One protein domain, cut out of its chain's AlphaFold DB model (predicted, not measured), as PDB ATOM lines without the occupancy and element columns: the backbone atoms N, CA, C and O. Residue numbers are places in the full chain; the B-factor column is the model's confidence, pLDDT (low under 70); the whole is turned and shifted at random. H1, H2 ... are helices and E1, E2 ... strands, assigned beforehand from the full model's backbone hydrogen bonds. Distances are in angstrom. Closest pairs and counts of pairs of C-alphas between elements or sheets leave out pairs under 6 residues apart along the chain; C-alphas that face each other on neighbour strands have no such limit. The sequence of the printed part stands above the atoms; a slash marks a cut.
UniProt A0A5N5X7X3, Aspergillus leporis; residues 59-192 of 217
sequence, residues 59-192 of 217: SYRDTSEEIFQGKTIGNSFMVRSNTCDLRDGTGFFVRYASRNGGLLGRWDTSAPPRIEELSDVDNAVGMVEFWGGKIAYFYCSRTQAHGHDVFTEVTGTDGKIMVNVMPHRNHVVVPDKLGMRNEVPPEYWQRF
ATOM      1  N   SER A  59      47.878 -42.354 -51.234       96.88
ATOM      2  CA  SER A  59      46.666 -42.525 -50.418       96.88
ATOM      3  C   SER A  59      45.415 -41.951 -51.088       96.88
ATOM      4  O   SER A  59      44.329 -42.523 -50.967       96.88
ATOM      5  N   TYR A  60      45.547 -40.831 -51.805       96.94
ATOM      6  CA  TYR A  60      44.446 -40.282 -52.597       96.94
ATOM      7  C   TYR A  60      44.116 -41.147 -53.821       96.94
ATOM      8  O   TYR A  60      42.934 -41.303 -54.124       96.94
ATOM      9  N   ARG A  61      45.112 -41.735 -54.501       95.75
ATOM     10  CA  ARG A  61      44.887 -42.674 -55.614       95.75
ATOM     11  C   ARG A  61      44.179 -43.944 -55.147       95.75
ATOM     12  O   ARG A  61      43.152 -44.281 -55.728       95.75
ATOM     13  N   ASP A  62      44.641 -44.551 -54.056       95.75
ATOM     14  CA  ASP A  62      44.012 -45.731 -53.448       95.75
ATOM     15  C   ASP A  62      42.552 -45.437 -53.068       95.75
ATOM     16  O   ASP A  62      41.630 -46.167 -53.428       95.75
ATOM     17  N   THR A  63      42.315 -44.299 -52.405       95.00
ATOM     18  CA  THR A  63      40.964 -43.857 -52.024       95.00
ATOM     19  C   THR A  63      40.075 -43.630 -53.244       95.00
ATOM     20  O   THR A  63      38.907 -44.016 -53.253       95.00
ATOM     21  N   SER A  64      40.616 -42.994 -54.284       93.31
ATOM     22  CA  SER A  64      39.901 -42.748 -55.531       93.31
ATOM     23  C   SER A  64      39.506 -44.059 -56.211       93.31
ATOM     24  O   SER A  64      38.384 -44.170 -56.701       93.31
ATOM     25  N   GLU A  65      40.404 -45.043 -56.245       93.75
ATOM     26  CA  GLU A  65      40.143 -46.354 -56.831       93.75
ATOM     27  C   GLU A  65      39.025 -47.094 -56.080       93.75
ATOM     28  O   GLU A  65      38.056 -47.531 -56.703       93.75
ATOM     29  N   GLU A  66      39.101 -47.147 -54.748       93.06
ATOM     30  CA  GLU A  66      38.087 -47.768 -53.884       93.06
ATOM     31  C   GLU A  66      36.689 -47.151 -54.079       93.06
ATOM     32  O   GLU A  66      35.687 -47.867 -54.193       93.06
ATOM     33  N   ILE A  67      36.617 -45.816 -54.182       92.50
ATOM     34  CA  ILE A  67      35.360 -45.094 -54.424       92.50
ATOM     35  C   ILE A  67      34.814 -45.398 -55.823       92.50
ATOM     36  O   ILE A  67      33.643 -45.756 -55.953       92.50
ATOM     37  N   PHE A  68      35.626 -45.269 -56.878       89.81
ATOM     38  CA  PHE A  68      35.147 -45.446 -58.256       89.81
ATOM     39  C   PHE A  68      34.792 -46.893 -58.592       89.81
ATOM     40  O   PHE A  68      33.938 -47.131 -59.446       89.81
ATOM     41  N   GLN A  69      35.402 -47.860 -57.910       90.62
ATOM     42  CA  GLN A  69      35.033 -49.268 -58.030       90.62
ATOM     43  C   GLN A  69      33.780 -49.626 -57.210       90.62
ATOM     44  O   GLN A  69      33.281 -50.744 -57.332       90.62
ATOM     45  N   GLY A  70      33.256 -48.699 -56.396       81.00
ATOM     46  CA  GLY A  70      32.016 -48.867 -55.632       81.00
ATOM     47  C   GLY A  70      32.108 -49.896 -54.504       81.00
ATOM     48  O   GLY A  70      31.091 -50.466 -54.116       81.00
ATOM     49  N   LYS A  71      33.315 -50.178 -54.001       77.06
ATOM     50  CA  LYS A  71      33.570 -51.335 -53.127       77.06
ATOM     51  C   LYS A  71      33.270 -51.092 -51.649       77.06
ATOM     52  O   LYS A  71      32.964 -52.045 -50.938       77.06
ATOM     53  N   THR A  72      33.382 -49.850 -51.181       87.56
ATOM     54  CA  THR A  72      33.670 -49.606 -49.753       87.56
ATOM     55  C   THR A  72      32.617 -48.764 -49.040       87.56
ATOM     56  O   THR A  72      32.333 -49.015 -47.873       87.56
ATOM     57  N   ILE A  73      32.049 -47.751 -49.707       95.56
ATOM     58  CA  ILE A  73      31.190 -46.741 -49.055       95.56
ATOM     59  C   ILE A  73      29.791 -46.606 -49.673       95.56
ATOM     60  O   ILE A  73      29.034 -45.722 -49.273       95.56
ATOM     61  N   GLY A  74      29.436 -47.441 -50.651       93.94
ATOM     62  CA  GLY A  74      28.201 -47.279 -51.421       93.94
ATOM     63  C   GLY A  74      28.186 -45.968 -52.220       93.94
ATOM     64  O   GLY A  74      29.212 -45.534 -52.748       93.94
ATOM     65  N   ASN A  75      27.028 -45.309 -52.313       93.25
ATOM     66  CA  ASN A  75      26.901 -44.062 -53.076       93.25
ATOM     67  C   ASN A  75      27.433 -42.865 -52.276       93.25
ATOM     68  O   ASN A  75      26.847 -42.486 -51.263       93.25
ATOM     69  N   SER A  76      28.501 -42.224 -52.755       94.56
ATOM     70  CA  SER A  76      29.059 -41.016 -52.136       94.56
ATOM     71  C   SER A  76      28.085 -39.835 -52.208       94.56
ATOM     72  O   SER A  76      27.597 -39.496 -53.294       94.56
ATOM     73  N   PHE A  77      27.862 -39.160 -51.080       95.62
ATOM     74  CA  PHE A  77      26.990 -37.982 -51.007       95.62
ATOM     75  C   PHE A  77      27.626 -36.771 -50.319       95.62
ATOM     76  O   PHE A  77      27.126 -35.660 -50.490       95.62
ATOM     77  N   MET A  78      28.727 -36.945 -49.581       97.06
ATOM     78  CA  MET A  78      29.431 -35.832 -48.946       97.06
ATOM     79  C   MET A  78      30.943 -36.012 -49.020       97.06
ATOM     80  O   MET A  78      31.455 -37.093 -48.743       97.06
ATOM     81  N   VAL A  79      31.660 -34.936 -49.331       97.25
ATOM     82  CA  VAL A  79      33.106 -34.834 -49.117       97.25
ATOM     83  C   VAL A  79      33.397 -33.705 -48.138       97.25
ATOM     84  O   VAL A  79      32.850 -32.611 -48.252       97.25
ATOM     85  N   ARG A  80      34.266 -33.968 -47.169       97.50
ATOM     86  CA  ARG A  80      34.826 -32.976 -46.255       97.50
ATOM     87  C   ARG A  80      36.326 -32.931 -46.472       97.50
ATOM     88  O   ARG A  80      36.985 -33.957 -46.345       97.50
ATOM     89  N   SER A  81      36.871 -31.760 -46.764       96.50
ATOM     90  CA  SER A  81      38.310 -31.579 -46.902       96.50
ATOM     91  C   SER A  81      38.799 -30.434 -46.035       96.50
ATOM     92  O   SER A  81      38.245 -29.338 -46.079       96.50
ATOM     93  N   ASN A  82      39.891 -30.679 -45.319       94.94
ATOM     94  CA  ASN A  82      40.626 -29.638 -44.620       94.94
ATOM     95  C   ASN A  82      41.942 -29.349 -45.333       94.94
ATOM     96  O   ASN A  82      42.564 -30.239 -45.917       94.94
ATOM     97  N   THR A  83      42.362 -28.092 -45.325       93.75
ATOM     98  CA  THR A  83      43.712 -27.685 -45.720       93.75
ATOM     99  C   THR A  83      44.172 -26.576 -44.798       93.75
ATOM    100  O   THR A  83      43.813 -25.414 -44.984       93.75
ATOM    101  N   CYS A  84      44.909 -26.968 -43.766       92.75
ATOM    102  CA  CYS A  84      45.277 -26.097 -42.668       92.75
ATOM    103  C   CYS A  84      46.798 -26.033 -42.529       92.75
ATOM    104  O   CYS A  84      47.439 -27.031 -42.198       92.75
ATOM    105  N   ASP A  85      47.361 -24.851 -42.743       90.31
ATOM    106  CA  ASP A  85      48.781 -24.596 -42.540       90.31
ATOM    107  C   ASP A  85      49.099 -24.430 -41.051       90.31
ATOM    108  O   ASP A  85      48.296 -23.892 -40.270       90.31
ATOM    109  N   LEU A  86      50.300 -24.875 -40.667       89.31
ATOM    110  CA  LEU A  86      50.842 -24.627 -39.339       89.31
ATOM    111  C   LEU A  86      50.924 -23.114 -39.102       89.31
ATOM    112  O   LEU A  86      51.363 -22.348 -39.960       89.31
ATOM    113  N   ARG A  87      50.535 -22.690 -37.900       85.25
ATOM    114  CA  ARG A  87      50.608 -21.296 -37.481       85.25
ATOM    115  C   ARG A  87      52.036 -20.768 -37.595       85.25
ATOM    116  O   ARG A  87      52.910 -21.125 -36.806       85.25
ATOM    117  N   ASP A  88      52.225 -19.823 -38.505       78.94
ATOM    118  CA  ASP A  88      53.485 -19.111 -38.676       78.94
ATOM    119  C   ASP A  88      53.583 -17.895 -37.743       78.94
ATOM    120  O   ASP A  88      52.739 -16.997 -37.752       78.94
ATOM    121  N   GLY A  89      54.655 -17.838 -36.953       74.88
ATOM    122  CA  GLY A  89      55.000 -16.677 -36.126       74.88
ATOM    123  C   GLY A  89      55.910 -15.652 -36.818       74.88
ATOM    124  O   GLY A  89      56.157 -14.589 -36.255       74.88
ATOM    125  N   THR A  90      56.435 -15.952 -38.011       77.12
ATOM    126  CA  THR A  90      57.479 -15.168 -38.706       77.12
ATOM    127  C   THR A  90      56.933 -14.116 -39.682       77.12
ATOM    128  O   THR A  90      57.683 -13.284 -40.216       77.12
ATOM    129  N   GLY A  91      55.623 -14.143 -39.946       71.69
ATOM    130  CA  GLY A  91      54.947 -13.237 -40.874       71.69
ATOM    131  C   GLY A  91      55.185 -13.567 -42.350       71.69
ATOM    132  O   GLY A  91      54.932 -12.720 -43.210       71.69
ATOM    133  N   PHE A  92      55.678 -14.767 -42.669       73.50
ATOM    134  CA  PHE A  92      55.767 -15.265 -44.040       73.50
ATOM    135  C   PHE A  92      54.387 -15.286 -44.698       73.50
ATOM    136  O   PHE A  92      54.240 -14.717 -45.780       73.50
ATOM    137  N   PHE A  93      53.367 -15.832 -44.027       66.94
ATOM    138  CA  PHE A  93      52.025 -15.909 -44.613       66.94
ATOM    139  C   PHE A  93      51.381 -14.544 -44.834       66.94
ATOM    140  O   PHE A  93      50.675 -14.374 -45.818       66.94
ATOM    141  N   VAL A  94      51.680 -13.543 -44.004       68.62
ATOM    142  CA  VAL A  94      51.210 -12.165 -44.226       68.62
ATOM    143  C   VAL A  94      51.817 -11.592 -45.514       68.62
ATOM    144  O   VAL A  94      51.119 -11.008 -46.342       68.62
ATOM    145  N   ARG A  95      53.120 -11.816 -45.739       71.06
ATOM    146  CA  ARG A  95      53.796 -11.420 -46.988       71.06
ATOM    147  C   ARG A  95      53.270 -12.203 -48.192       71.06
ATOM    148  O   ARG A  95      53.085 -11.619 -49.255       71.06
ATOM    149  N   TYR A  96      53.024 -13.500 -48.030       70.25
ATOM    150  CA  TYR A  96      52.460 -14.362 -49.065       70.25
ATOM    151  C   TYR A  96      51.029 -13.938 -49.432       70.25
ATOM    152  O   TYR A  96      50.732 -13.771 -50.611       70.25
ATOM    153  N   ALA A  97      50.168 -13.679 -48.444       66.19
ATOM    154  CA  ALA A  97      48.784 -13.238 -48.620       66.19
ATOM    155  C   ALA A  97      48.680 -11.977 -49.487       66.19
ATOM    156  O   ALA A  97      47.877 -11.941 -50.412       66.19
ATOM    157  N   SER A  98      49.579 -11.003 -49.290       63.34
ATOM    158  CA  SER A  98      49.622  -9.761 -50.083       63.34
ATOM    159  C   SER A  98      49.779  -9.949 -51.602       63.34
ATOM    160  O   SER A  98      49.588  -9.003 -52.364       63.34
ATOM    161  N   ARG A  99      50.159 -11.151 -52.053       61.81
ATOM    162  CA  ARG A  99      50.415 -11.486 -53.463       61.81
ATOM    163  C   ARG A  99      49.484 -12.569 -54.010       61.81
ATOM    164  O   ARG A  99      49.621 -12.922 -55.176       61.81
ATOM    165  N   ASN A 100      48.579 -13.109 -53.194       62.22
ATOM    166  CA  ASN A 100      47.731 -14.243 -53.558       62.22
ATOM    167  C   ASN A 100      46.246 -13.879 -53.540       62.22
ATOM    168  O   ASN A 100      45.829 -12.938 -52.877       62.22
ATOM    169  N   GLY A 101      45.431 -14.648 -54.265       59.38
ATOM    170  CA  GLY A 101      43.991 -14.406 -54.432       59.38
ATOM    171  C   GLY A 101      43.111 -14.665 -53.199       59.38
ATOM    172  O   GLY A 101      41.913 -14.854 -53.378       59.38
ATOM    173  N   GLY A 102      43.675 -14.695 -51.987       62.12
ATOM    174  CA  GLY A 102      42.992 -15.063 -50.738       62.12
ATOM    175  C   GLY A 102      42.938 -16.576 -50.473       62.12
ATOM    176  O   GLY A 102      43.152 -17.385 -51.377       62.12
ATOM    177  N   LEU A 103      42.659 -16.967 -49.221       55.22
ATOM    178  CA  LEU A 103      42.684 -18.359 -48.734       55.22
ATOM    179  C   LEU A 103      41.792 -19.342 -49.526       55.22
ATOM    180  O   LEU A 103      42.139 -20.516 -49.630       55.22
ATOM    181  N   LEU A 104      40.684 -18.878 -50.116       53.44
ATOM    182  CA  LEU A 104      39.767 -19.688 -50.940       53.44
ATOM    183  C   LEU A 104      39.549 -19.128 -52.362       53.44
ATOM    184  O   LEU A 104      38.564 -19.471 -53.017       53.44
ATOM    185  N   GLY A 105      40.429 -18.247 -52.856       53.41
ATOM    186  CA  GLY A 105      40.033 -17.314 -53.918       53.41
ATOM    187  C   GLY A 105      39.083 -16.249 -53.346       53.41
ATOM    188  O   GLY A 105      38.472 -16.474 -52.305       53.41
ATOM    189  N   ARG A 106      38.991 -15.062 -53.956       40.47
ATOM    190  CA  ARG A 106      38.226 -13.921 -53.414       40.47
ATOM    191  C   ARG A 106      36.779 -14.310 -53.058       40.47
ATOM    192  O   ARG A 106      35.920 -14.350 -53.932       40.47
ATOM    193  N   TRP A 107      36.519 -14.523 -51.771       35.62
ATOM    194  CA  TRP A 107      35.195 -14.625 -51.165       35.62
ATOM    195  C   TRP A 107      35.104 -13.552 -50.082       35.62
ATOM    196  O   TRP A 107      35.928 -13.516 -49.169       35.62
ATOM    197  N   ASP A 108      34.136 -12.648 -50.228       37.34
ATOM    198  CA  ASP A 108      33.842 -11.589 -49.261       37.34
ATOM    199  C   ASP A 108      33.513 -12.216 -47.898       37.34
ATOM    200  O   ASP A 108      32.496 -12.893 -47.744       37.34
ATOM    201  N   THR A 109      34.418 -12.064 -46.931       38.81
ATOM    202  CA  THR A 109      34.231 -12.552 -45.564       38.81
ATOM    203  C   THR A 109      34.769 -11.522 -44.576       38.81
ATOM    204  O   THR A 109      35.937 -11.146 -44.599       38.81
ATOM    205  N   SER A 110      33.881 -11.050 -43.704       37.44
ATOM    206  CA  SER A 110      34.157 -10.141 -42.595       37.44
ATOM    207  C   SER A 110      34.882 -10.882 -41.460       37.44
ATOM    208  O   SER A 110      34.312 -11.769 -40.824       37.44
ATOM    209  N   ALA A 111      36.152 -10.548 -41.200       37.91
ATOM    210  CA  ALA A 111      36.999 -11.196 -40.188       37.91
ATOM    211  C   ALA A 111      38.015 -10.194 -39.582       37.91
ATOM    212  O   ALA A 111      38.441  -9.288 -40.277       37.91
ATOM    213  N   PRO A 112      38.428 -10.338 -38.302       39.03
ATOM    214  CA  PRO A 112      39.055  -9.297 -37.462       39.03
ATOM    215  C   PRO A 112      40.306  -8.570 -38.024       39.03
ATOM    216  O   PRO A 112      41.048  -9.100 -38.852       39.03
ATOM    217  N   PRO A 113      40.634  -7.375 -37.483       39.66
ATOM    218  CA  PRO A 113      41.117  -6.209 -38.243       39.66
ATOM    219  C   PRO A 113      42.556  -6.250 -38.785       39.66
ATOM    220  O   PRO A 113      43.053  -5.226 -39.239       39.66
ATOM    221  N   ARG A 114      43.278  -7.378 -38.733       50.12
ATOM    222  CA  ARG A 114      44.698  -7.414 -39.149       50.12
ATOM    223  C   ARG A 114      44.949  -7.971 -40.551       50.12
ATOM    224  O   ARG A 114      46.049  -7.773 -41.059       50.12
ATOM    225  N   ILE A 115      43.965  -8.639 -41.164       54.19
ATOM    226  CA  ILE A 115      44.079  -9.225 -42.518       54.19
ATOM    227  C   ILE A 115      43.086  -8.597 -43.523       54.19
ATOM    228  O   ILE A 115      43.291  -8.700 -44.731       54.19
ATOM    229  N   GLU A 116      42.092  -7.824 -43.068       53.81
ATOM    230  CA  GLU A 116      41.159  -7.097 -43.955       53.81
ATOM    231  C   GLU A 116      41.886  -6.155 -44.932       53.81
ATOM    232  O   GLU A 116      41.526  -6.086 -46.106       53.81
ATOM    233  N   GLU A 117      42.973  -5.506 -44.491       55.34
ATOM    234  CA  GLU A 117      43.815  -4.643 -45.341       55.34
ATOM    235  C   GLU A 117      44.416  -5.389 -46.548       55.34
ATOM    236  O   GLU A 117      44.740  -4.773 -47.564       55.34
ATOM    237  N   LEU A 118      44.538  -6.719 -46.459       60.22
ATOM    238  CA  LEU A 118      45.043  -7.601 -47.512       60.22
ATOM    239  C   LEU A 118      43.929  -8.391 -48.224       60.22
ATOM    240  O   LEU A 118      44.239  -9.181 -49.112       60.22
ATOM    241  N   SER A 119      42.652  -8.175 -47.873       64.44
ATOM    242  CA  SER A 119      41.505  -8.946 -48.391       64.44
ATOM    243  C   SER A 119      41.675 -10.467 -48.238       64.44
ATOM    244  O   SER A 119      41.364 -11.227 -49.156       64.44
ATOM    245  N   ASP A 120      42.199 -10.914 -47.095       69.88
ATOM    246  CA  ASP A 120      42.436 -12.331 -46.805       69.88
ATOM    247  C   ASP A 120      41.926 -12.695 -45.396       69.88
ATOM    248  O   ASP A 120      41.563 -11.820 -44.610       69.88
ATOM    249  N   VAL A 121      41.875 -13.988 -45.070       72.94
ATOM    250  CA  VAL A 121      41.331 -14.490 -43.797       72.94
ATOM    251  C   VAL A 121      42.224 -15.551 -43.159       72.94
ATOM    252  O   VAL A 121      42.943 -16.282 -43.838       72.94
ATOM    253  N   ASP A 122      42.159 -15.653 -41.830       79.19
ATOM    254  CA  ASP A 122      42.877 -16.681 -41.060       79.19
ATOM    255  C   ASP A 122      42.253 -18.070 -41.216       79.19
ATOM    256  O   ASP A 122      42.953 -19.085 -41.212       79.19
ATOM    257  N   ASN A 123      40.922 -18.104 -41.298       85.56
ATOM    258  CA  ASN A 123      40.105 -19.306 -41.321       85.56
ATOM    259  C   ASN A 123      38.928 -19.087 -42.264       85.56
ATOM    260  O   ASN A 123      38.278 -18.044 -42.206       85.56
ATOM    261  N   ALA A 124      38.628 -20.079 -43.094       85.81
ATOM    262  CA  ALA A 124      37.523 -20.020 -44.032       85.81
ATOM    263  C   ALA A 124      36.803 -21.362 -44.118       85.81
ATOM    264  O   ALA A 124      37.429 -22.422 -44.086       85.81
ATOM    265  N   VAL A 125      35.481 -21.300 -44.266       92.31
ATOM    266  CA  VAL A 125      34.639 -22.455 -44.574       92.31
ATOM    267  C   VAL A 125      33.954 -22.198 -45.907       92.31
ATOM    268  O   VAL A 125      33.322 -21.161 -46.089       92.31
ATOM    269  N   GLY A 126      34.066 -23.152 -46.825       91.25
ATOM    270  CA  GLY A 126      33.332 -23.174 -48.083       91.25
ATOM    271  C   GLY A 126      32.409 -24.382 -48.126       91.25
ATOM    272  O   GLY A 126      32.816 -25.487 -47.778       91.25
ATOM    273  N   MET A 127      31.172 -24.192 -48.573       94.12
ATOM    274  CA  MET A 127      30.250 -25.292 -48.837       94.12
ATOM    275  C   MET A 127      29.709 -25.182 -50.254       94.12
ATOM    276  O   MET A 127      29.307 -24.106 -50.689       94.12
ATOM    277  N   VAL A 128      29.705 -26.305 -50.964       95.38
ATOM    278  CA  VAL A 128      29.187 -26.419 -52.326       95.38
ATOM    279  C   VAL A 128      28.156 -27.533 -52.347       95.38
ATOM    280  O   VAL A 128      28.461 -28.670 -51.991       95.38
ATOM    281  N   GLU A 129      26.945 -27.212 -52.785       96.12
ATOM    282  CA  GLU A 129      25.944 -28.210 -53.146       96.12
ATOM    283  C   GLU A 129      26.016 -28.455 -54.657       96.12
ATOM    284  O   GLU A 129      25.907 -27.532 -55.465       96.12
ATOM    285  N   PHE A 130      26.242 -29.706 -55.044       94.06
ATOM    286  CA  PHE A 130      26.258 -30.135 -56.436       94.06
ATOM    287  C   PHE A 130      24.863 -30.527 -56.904       94.06
ATOM    288  O   PHE A 130      23.980 -30.892 -56.124       94.06
ATOM    289  N   TRP A 131      24.705 -30.574 -58.226       90.81
ATOM    290  CA  TRP A 131      23.529 -31.164 -58.845       90.81
ATOM    291  C   TRP A 131      23.249 -32.575 -58.294       90.81
ATOM    292  O   TRP A 131      24.131 -33.438 -58.245       90.81
ATOM    293  N   GLY A 132      22.003 -32.807 -57.877       90.56
ATOM    294  CA  GLY A 132      21.591 -34.050 -57.225       90.56
ATOM    295  C   GLY A 132      21.902 -34.120 -55.725       90.56
ATOM    296  O   GLY A 132      21.987 -35.227 -55.197       90.56
ATOM    297  N   GLY A 133      22.098 -32.977 -55.055       93.75
ATOM    298  CA  GLY A 133      22.113 -32.849 -53.592       93.75
ATOM    299  C   GLY A 133      23.378 -33.351 -52.890       93.75
ATOM    300  O   GLY A 133      23.385 -33.496 -51.670       93.75
ATOM    301  N   LYS A 134      24.450 -33.653 -53.636       95.94
ATOM    302  CA  LYS A 134      25.747 -34.024 -53.042       95.94
ATOM    303  C   LYS A 134      26.439 -32.776 -52.508       95.94
ATOM    304  O   LYS A 134      26.337 -31.721 -53.123       95.94
ATOM    305  N   ILE A 135      27.183 -32.897 -51.416       97.50
ATOM    306  CA  ILE A 135      27.778 -31.747 -50.724       97.50
ATOM    307  C   ILE A 135      29.303 -31.871 -50.685       97.50
ATOM    308  O   ILE A 135      29.840 -32.929 -50.362       97.50
ATOM    309  N   ALA A 136      30.011 -30.778 -50.953       97.12
ATOM    310  CA  ALA A 136      31.400 -30.607 -50.543       97.12
ATOM    311  C   ALA A 136      31.510 -29.546 -49.452       97.12
ATOM    312  O   ALA A 136      30.959 -28.455 -49.572       97.12
ATOM    313  N   TYR A 137      32.254 -29.875 -48.405       96.62
ATOM    314  CA  TYR A 137      32.633 -28.985 -47.322       96.62
ATOM    315  C   TYR A 137      34.149 -28.807 -47.339       96.62
ATOM    316  O   TYR A 137      34.900 -29.786 -47.325       96.62
ATOM    317  N   PHE A 138      34.596 -27.561 -47.310       95.50
ATOM    318  CA  PHE A 138      35.995 -27.178 -47.270       95.50
ATOM    319  C   PHE A 138      36.248 -26.336 -46.029       95.50
ATOM    320  O   PHE A 138      35.529 -25.368 -45.792       95.50
ATOM    321  N   TYR A 139      37.280 -26.674 -45.267       94.38
ATOM    322  CA  TYR A 139      37.820 -25.800 -44.234       94.38
ATOM    323  C   TYR A 139      39.288 -25.521 -44.510       94.38
ATOM    324  O   TYR A 139      40.093 -26.436 -44.695       94.38
ATOM    325  N   CYS A 140      39.633 -24.243 -44.533       91.19
ATOM    326  CA  CYS A 140      40.997 -23.787 -44.709       91.19
ATOM    327  C   CYS A 140      41.407 -22.934 -43.518       91.19
ATOM    328  O   CYS A 140      40.612 -22.138 -43.017       91.19
ATOM    329  N   SER A 141      42.650 -23.090 -43.073       88.94
ATOM    330  CA  SER A 141      43.198 -22.340 -41.944       88.94
ATOM    331  C   SER A 141      44.681 -22.066 -42.139       88.94
ATOM    332  O   SER A 141      45.373 -22.841 -42.791       88.94
ATOM    333  N   ARG A 142      45.188 -21.003 -41.517       83.94
ATOM    334  CA  ARG A 142      46.635 -20.765 -41.343       83.94
ATOM    335  C   ARG A 142      47.063 -20.702 -39.884       83.94
ATOM    336  O   ARG A 142      48.108 -20.152 -39.543       83.94
ATOM    337  N   THR A 143      46.207 -21.197 -38.997       86.69
ATOM    338  CA  THR A 143      46.374 -21.056 -37.547       86.69
ATOM    339  C   THR A 143      46.509 -22.398 -36.838       86.69
ATOM    340  O   THR A 143      46.397 -22.455 -35.611       86.69
ATOM    341  N   GLN A 144      46.788 -23.475 -37.580       90.38
ATOM    342  CA  GLN A 144      46.843 -24.813 -37.010       90.38
ATOM    343  C   GLN A 144      47.994 -24.933 -36.015       90.38
ATOM    344  O   GLN A 144      49.111 -24.499 -36.275       90.38
ATOM    345  N   ALA A 145      47.724 -25.499 -34.839       91.62
ATOM    346  CA  ALA A 145      48.699 -25.516 -33.748       91.62
ATOM    347  C   ALA A 145      49.676 -26.699 -33.809       91.62
ATOM    348  O   ALA A 145      50.770 -26.615 -33.258       91.62
ATOM    349  N   HIS A 146      49.265 -27.813 -34.418       91.88
ATOM    350  CA  HIS A 146      49.960 -29.092 -34.278       91.88
ATOM    351  C   HIS A 146      50.784 -29.503 -35.503       91.88
ATOM    352  O   HIS A 146      51.551 -30.452 -35.398       91.88
ATOM    353  N   GLY A 147      50.640 -28.817 -36.637       93.06
ATOM    354  CA  GLY A 147      51.328 -29.128 -37.891       93.06
ATOM    355  C   GLY A 147      50.494 -28.730 -39.103       93.06
ATOM    356  O   GLY A 147      49.455 -28.086 -38.958       93.06
ATOM    357  N   HIS A 148      50.953 -29.133 -40.285       94.12
ATOM    358  CA  HIS A 148      50.191 -29.026 -41.520       94.12
ATOM    359  C   HIS A 148      49.140 -30.146 -41.570       94.12
ATOM    360  O   HIS A 148      49.462 -31.333 -41.678       94.12
ATOM    361  N   ASP A 149      47.875 -29.752 -41.459       94.31
ATOM    362  CA  ASP A 149      46.721 -30.636 -41.304       94.31
ATOM    363  C   ASP A 149      45.864 -30.601 -42.573       94.31
ATOM    364  O   ASP A 149      45.064 -29.691 -42.820       94.31
ATOM    365  N   VAL A 150      46.092 -31.601 -43.421       95.12
ATOM    366  CA  VAL A 150      45.361 -31.814 -44.667       95.12
ATOM    367  C   VAL A 150      44.734 -33.185 -44.615       95.12
ATOM    368  O   VAL A 150      45.443 -34.190 -44.645       95.12
ATOM    369  N   PHE A 151      43.410 -33.230 -44.612       96.00
ATOM    370  CA  PHE A 151      42.683 -34.483 -44.699       96.00
ATOM    371  C   PHE A 151      41.524 -34.370 -45.676       96.00
ATOM    372  O   PHE A 151      41.024 -33.279 -45.978       96.00
ATOM    373  N   THR A 152      41.068 -35.527 -46.138       97.62
ATOM    374  CA  THR A 152      39.820 -35.649 -46.883       97.62
ATOM    375  C   THR A 152      39.033 -36.843 -46.368       97.62
ATOM    376  O   THR A 152      39.571 -37.932 -46.204       97.62
ATOM    377  N   GLU A 153      37.752 -36.636 -46.106       97.62
ATOM    378  CA  GLU A 153      36.790 -37.665 -45.730       97.62
ATOM    379  C   GLU A 153      35.677 -37.683 -46.775       97.62
ATOM    380  O   GLU A 153      35.109 -36.637 -47.089       97.62
ATOM    381  N   VAL A 154      35.369 -38.861 -47.309       97.38
ATOM    382  CA  VAL A 154      34.239 -39.067 -48.218       97.38
ATOM    383  C   VAL A 154      33.243 -39.992 -47.542       97.38
ATOM    384  O   VAL A 154      33.578 -41.117 -47.174       97.38
ATOM    385  N   THR A 155      32.015 -39.509 -47.401       97.50
ATOM    386  CA  THR A 155      30.894 -40.238 -46.812       97.50
ATOM    387  C   THR A 155      29.966 -40.719 -47.918       97.50
ATOM    388  O   THR A 155      29.565 -39.949 -48.801       97.50
ATOM    389  N   GLY A 156      29.613 -41.997 -47.856       96.69
ATOM    390  CA  GLY A 156      28.616 -42.623 -48.708       96.69
ATOM    391  C   GLY A 156      27.560 -43.372 -47.901       96.69
ATOM    392  O   GLY A 156      27.543 -43.321 -46.670       96.69
ATOM    393  N   THR A 157      26.630 -44.018 -48.601       96.12
ATOM    394  CA  THR A 157      25.464 -44.682 -47.993       96.12
ATOM    395  C   THR A 157      25.828 -45.795 -47.018       96.12
ATOM    396  O   THR A 157      25.095 -46.008 -46.056       96.12
ATOM    397  N   ASP A 158      26.961 -46.461 -47.243       96.25
ATOM    398  CA  ASP A 158      27.317 -47.695 -46.539       96.25
ATOM    399  C   ASP A 158      28.532 -47.503 -45.616       96.25
ATOM    400  O   ASP A 158      28.942 -48.422 -44.909       96.25
ATOM    401  N   GLY A 159      29.120 -46.303 -45.596       95.62
ATOM    402  CA  GLY A 159      30.293 -46.010 -44.783       95.62
ATOM    403  C   GLY A 159      31.022 -44.740 -45.198       95.62
ATOM    404  O   GLY A 159      30.489 -43.872 -45.890       95.62
ATOM    405  N   LYS A 160      32.276 -44.626 -44.761       96.38
ATOM    406  CA  LYS A 160      33.165 -43.521 -45.125       96.38
ATOM    407  C   LYS A 160      34.599 -43.986 -45.303       96.38
ATOM    408  O   LYS A 160      35.032 -44.933 -44.651       96.38
ATOM    409  N   ILE A 161      35.331 -43.268 -46.145       97.12
ATOM    410  CA  ILE A 161      36.765 -43.438 -46.371       97.12
ATOM    411  C   ILE A 161      37.479 -42.128 -46.044       97.12
ATOM    412  O   ILE A 161      36.941 -41.040 -46.257       97.12
ATOM    413  N   MET A 162      38.662 -42.234 -45.447       96.88
ATOM    414  CA  MET A 162      39.352 -41.119 -44.809       96.88
ATOM    415  C   MET A 162      40.834 -41.152 -45.160       96.88
ATOM    416  O   MET A 162      41.519 -42.133 -44.884       96.88
ATOM    417  N   VAL A 163      41.337 -40.050 -45.703       97.25
ATOM    418  CA  VAL A 163      42.757 -39.825 -45.965       97.25
ATOM    419  C   VAL A 163      43.279 -38.850 -44.921       97.25
ATOM    420  O   VAL A 163      42.848 -37.701 -44.897       97.25
ATOM    421  N   ASN A 164      44.227 -39.300 -44.093       95.69
ATOM    422  CA  ASN A 164      45.033 -38.457 -43.198       95.69
ATOM    423  C   ASN A 164      44.252 -37.673 -42.114       95.69
ATOM    424  O   ASN A 164      44.678 -36.597 -41.716       95.69
ATOM    425  N   VAL A 165      43.122 -38.199 -41.615       94.19
ATOM    426  CA  VAL A 165      42.299 -37.537 -40.566       94.19
ATOM    427  C   VAL A 165      43.052 -37.343 -39.247       94.19
ATOM    428  O   VAL A 165      42.796 -36.387 -38.523       94.19
ATOM    429  N   MET A 166      43.986 -38.242 -38.945       92.75
ATOM    430  CA  MET A 166      45.000 -38.044 -37.917       92.75
ATOM    431  C   MET A 166      46.326 -37.925 -38.661       92.75
ATOM    432  O   MET A 166      46.763 -38.923 -39.234       92.75
ATOM    433  N   PRO A 167      46.939 -36.739 -38.751       92.75
ATOM    434  CA  PRO A 167      48.170 -36.605 -39.498       92.75
ATOM    435  C   PRO A 167      49.340 -37.172 -38.685       92.75
ATOM    436  O   PRO A 167      49.471 -36.934 -37.484       92.75
ATOM    437  N   HIS A 168      50.202 -37.938 -39.351       93.38
ATOM    438  CA  HIS A 168      51.396 -38.538 -38.761       93.38
ATOM    439  C   HIS A 168      52.590 -38.299 -39.681       93.38
ATOM    440  O   HIS A 168      52.496 -38.474 -40.891       93.38
ATOM    441  N   ARG A 169      53.738 -37.930 -39.108       92.56
ATOM    442  CA  ARG A 169      54.994 -37.804 -39.857       92.56
ATOM    443  C   ARG A 169      55.500 -39.163 -40.342       92.56
ATOM    444  O   ARG A 169      56.088 -39.254 -41.411       92.56
ATOM    445  N   ASN A 170      55.339 -40.192 -39.516       92.94
ATOM    446  CA  ASN A 170      55.742 -41.574 -39.766       92.94
ATOM    447  C   ASN A 170      55.058 -42.492 -38.732       92.94
ATOM    448  O   ASN A 170      54.217 -42.046 -37.952       92.94
ATOM    449  N   HIS A 171      55.436 -43.771 -38.696       95.12
ATOM    450  CA  HIS A 171      54.873 -44.758 -37.765       95.12
ATOM    451  C   HIS A 171      55.432 -44.674 -36.330       95.12
ATOM    452  O   HIS A 171      55.150 -45.550 -35.513       95.12
ATOM    453  N   VAL A 172      56.248 -43.664 -36.004       96.81
ATOM    454  CA  VAL A 172      56.780 -43.498 -34.649       96.81
ATOM    455  C   VAL A 172      55.699 -42.924 -33.741       96.81
ATOM    456  O   VAL A 172      55.143 -41.854 -33.987       96.81
ATOM    457  N   VAL A 173      55.460 -43.629 -32.640       97.31
ATOM    458  CA  VAL A 173      54.592 -43.200 -31.544       97.31
ATOM    459  C   VAL A 173      55.446 -43.065 -30.290       97.31
ATOM    460  O   VAL A 173      56.268 -43.928 -29.989       97.31
ATOM    461  N   VAL A 174      55.252 -41.976 -29.556       97.25
ATOM    462  CA  VAL A 174      55.949 -41.656 -28.313       97.25
ATOM    463  C   VAL A 174      54.975 -41.840 -27.145       97.25
ATOM    464  O   VAL A 174      54.129 -40.972 -26.926       97.25
ATOM    465  N   PRO A 175      55.046 -42.962 -26.407       97.44
ATOM    466  CA  PRO A 175      54.314 -43.137 -25.159       97.44
ATOM    467  C   PRO A 175      55.109 -42.527 -23.995       97.44
ATOM    468  O   PRO A 175      56.156 -43.043 -23.607       97.44
ATOM    469  N   ASP A 176      54.626 -41.423 -23.427       97.12
ATOM    470  CA  ASP A 176      55.237 -40.782 -22.259       97.12
ATOM    471  C   ASP A 176      54.183 -40.260 -21.262       97.12
ATOM    472  O   ASP A 176      53.001 -40.595 -21.334       97.12
ATOM    473  N   LYS A 177      54.607 -39.437 -20.292       97.56
ATOM    474  CA  LYS A 177      53.721 -38.853 -19.268       97.56
ATOM    475  C   LYS A 177      52.596 -37.962 -19.824       97.56
ATOM    476  O   LYS A 177      51.707 -37.594 -19.064       97.56
ATOM    477  N   LEU A 178      52.658 -37.571 -21.098       96.50
ATOM    478  CA  LEU A 178      51.648 -36.771 -21.796       96.50
ATOM    479  C   LEU A 178      50.680 -37.641 -22.621       96.50
ATOM    480  O   LEU A 178      49.762 -37.098 -23.231       96.50
ATOM    481  N   GLY A 179      50.856 -38.968 -22.632       97.12
ATOM    482  CA  GLY A 179      50.020 -39.925 -23.358       97.12
ATOM    483  C   GLY A 179      50.749 -40.594 -24.525       97.12
ATOM    484  O   GLY A 179      51.976 -40.670 -24.550       97.12
ATOM    485  N   MET A 180      49.981 -41.098 -25.496       96.31
ATOM    486  CA  MET A 180      50.511 -41.605 -26.765       96.31
ATOM    487  C   MET A 180      50.437 -40.494 -27.807       96.31
ATOM    488  O   MET A 180      49.343 -40.095 -28.201       96.31
ATOM    489  N   ARG A 181      51.589 -39.986 -28.241       95.19
ATOM    490  CA  ARG A 181      51.680 -38.872 -29.197       95.19
ATOM    491  C   ARG A 181      52.523 -39.239 -30.410       95.19
ATOM    492  O   ARG A 181      53.389 -40.104 -30.331       95.19
ATOM    493  N   ASN A 182      52.310 -38.545 -31.515       96.00
ATOM    494  CA  ASN A 182      53.129 -38.624 -32.719       96.00
ATOM    495  C   ASN A 182      53.514 -37.218 -33.180       96.00
ATOM    496  O   ASN A 182      52.911 -36.229 -32.767       96.00
ATOM    497  N   GLU A 183      54.513 -37.136 -34.051       95.19
ATOM    498  CA  GLU A 183      54.839 -35.889 -34.740       95.19
ATOM    499  C   GLU A 183      53.962 -35.715 -35.981       95.19
ATOM    500  O   GLU A 183      53.536 -36.699 -36.594       95.19
ATOM    501  N   VAL A 184      53.736 -34.461 -36.363       95.69
ATOM    502  CA  VAL A 184      53.030 -34.057 -37.582       95.69
ATOM    503  C   VAL A 184      53.986 -33.203 -38.416       95.69
ATOM    504  O   VAL A 184      54.682 -32.363 -37.839       95.69
ATOM    505  N   PRO A 185      54.069 -33.397 -39.745       93.69
ATOM    506  CA  PRO A 185      54.899 -32.543 -40.582       93.69
ATOM    507  C   PRO A 185      54.457 -31.072 -40.478       93.69
ATOM    508  O   PRO A 185      53.263 -30.799 -40.599       93.69
ATOM    509  N   PRO A 186      55.372 -30.116 -40.244       91.56
ATOM    510  CA  PRO A 186      55.023 -28.696 -40.213       91.56
ATOM    511  C   PRO A 186      54.621 -28.131 -41.580       91.56
ATOM    512  O   PRO A 186      53.896 -27.144 -41.617       91.56
ATOM    513  N   GLU A 187      55.081 -28.738 -42.677       90.38
ATOM    514  CA  GLU A 187      55.040 -28.132 -44.011       90.38
ATOM    515  C   GLU A 187      54.450 -29.070 -45.071       90.38
ATOM    516  O   GLU A 187      54.574 -30.298 -44.997       90.38
ATOM    517  N   TYR A 188      53.841 -28.491 -46.110       87.38
ATOM    518  CA  TYR A 188      53.121 -29.248 -47.138       87.38
ATOM    519  C   TYR A 188      54.018 -30.165 -47.974       87.38
ATOM    520  O   TYR A 188      53.601 -31.272 -48.325       87.38
ATOM    521  N   TRP A 189      55.251 -29.751 -48.279       86.38
ATOM    522  CA  TRP A 189      56.160 -30.557 -49.098       86.38
ATOM    523  C   TRP A 189      56.588 -31.833 -48.384       86.38
ATOM    524  O   TRP A 189      56.789 -32.837 -49.039       86.38
ATOM    525  N   GLN A 190      56.652 -31.843 -47.051       90.56
ATOM    526  CA  GLN A 190      56.982 -33.058 -46.303       90.56
ATOM    527  C   GLN A 190      55.859 -34.097 -46.364       90.56
ATOM    528  O   GLN A 190      56.119 -35.288 -46.235       90.56
ATOM    529  N   ARG A 191      54.608 -33.655 -46.544       91.81
ATOM    530  CA  ARG A 191      53.467 -34.554 -46.749       91.81
ATOM    531  C   ARG A 191      53.370 -35.025 -48.200       91.81
ATOM    532  O   ARG A 191      52.947 -36.153 -48.418       91.81
ATOM    533  N   PHE A 192      53.698 -34.175 -49.169       94.69
ATOM    534  CA  PHE A 192      53.434 -34.423 -50.592       94.69
ATOM    535  C   PHE A 192      54.702 -34.574 -51.452       94.69
ATOM    536  O   PHE A 192      54.601 -34.496 -52.671       94.69
TER     537      PHE A 192
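AT A GLANCE: This is residues 59 to 192 of the 217 residues of a protein of Aspergillus leporis (UniProt A0A5N5X7X3). A twisted wall of five strands has the helix H1 over one face at its E5 edge, while the small hairpin of E6 and E7 makes an arm whose residues 175 to 180 stick out. At one end of the wall's strands lie the short helix H2 and a long stretch with no named element, residues 98 to 122; the short H3 only grazes the wall. The printed part has 134 residues with three named helices and seven named strands, in the order H1 E1 H2 E2 E3 E4 E5 E6 E7 H3. The large sheet is mixed, in the order E2 E3 E1 E4 E5, and the class is mixed, helices and strands. The whole is only just loose, close to compact, with a radius of gyration of the C-alphas of 17.4 A and a flat outline of 48 by 48 by 24 A.

HOW THE PARTS SIT: H1, residues 59 to 68, is on the five-stranded sheet at a height over the sheet of 9.7 A, in two layers, a helix on one face of a sheet. It lies over E5, residues 159 to 163, and runs along it at 16 degrees on the local plane; the closest C-alphas are those of Ser 59 and Val 163, 6.5 A apart. E1, residues 76 to 86, is parallel to E3, residues 135 to 144, with N 81 and O 137 2.8 A apart, and antiparallel to E4, residues 149 to 156, with N 80 and O 153 2.8 A apart. H2, residues 92 to 97, is not on the sheet. E2, residues 123 to 129, is an edge strand and forms a hairpin with E3, with N 126 and O 138 2.8 A apart. E4 and E5 are another hairpin, with N 154 and O 161 2.9 A apart. E6, residues 174 to 176, and E7, residues 179 to 181, form a hairpin too, with N 174 and O 181 2.8 A apart. H3, residues 188 to 192, only grazes the large sheet with residues 188 to 191. In H1, H2 and H3 every O i to N i+4 pair is within hydrogen-bond range.

IN THESE COORDINATES: H1 begins at C-alpha 59, (46.666, -42.525, -50.418), and is 14.2 A long. E1 is the longest strand, 30.1 A from C-alpha 76 at (29.059, -41.016, -52.136). E2 measures 20.5 A, E4 22.9 A, and E3 24.5 A with a bend of 59 degrees at residue 141. H3 ends at C-alpha 192, (53.434, -34.423, -50.592).

THE WHOLE: The C-alphas of Trp 131 and Lys 177 are the farthest apart, 50.4 A. The printed part has no cut. The link H2 to E2, 25 residues, is long. Mean pLDDT of the printed part is 84.5; residues 93 to 94 and 97 to 120 are under 70.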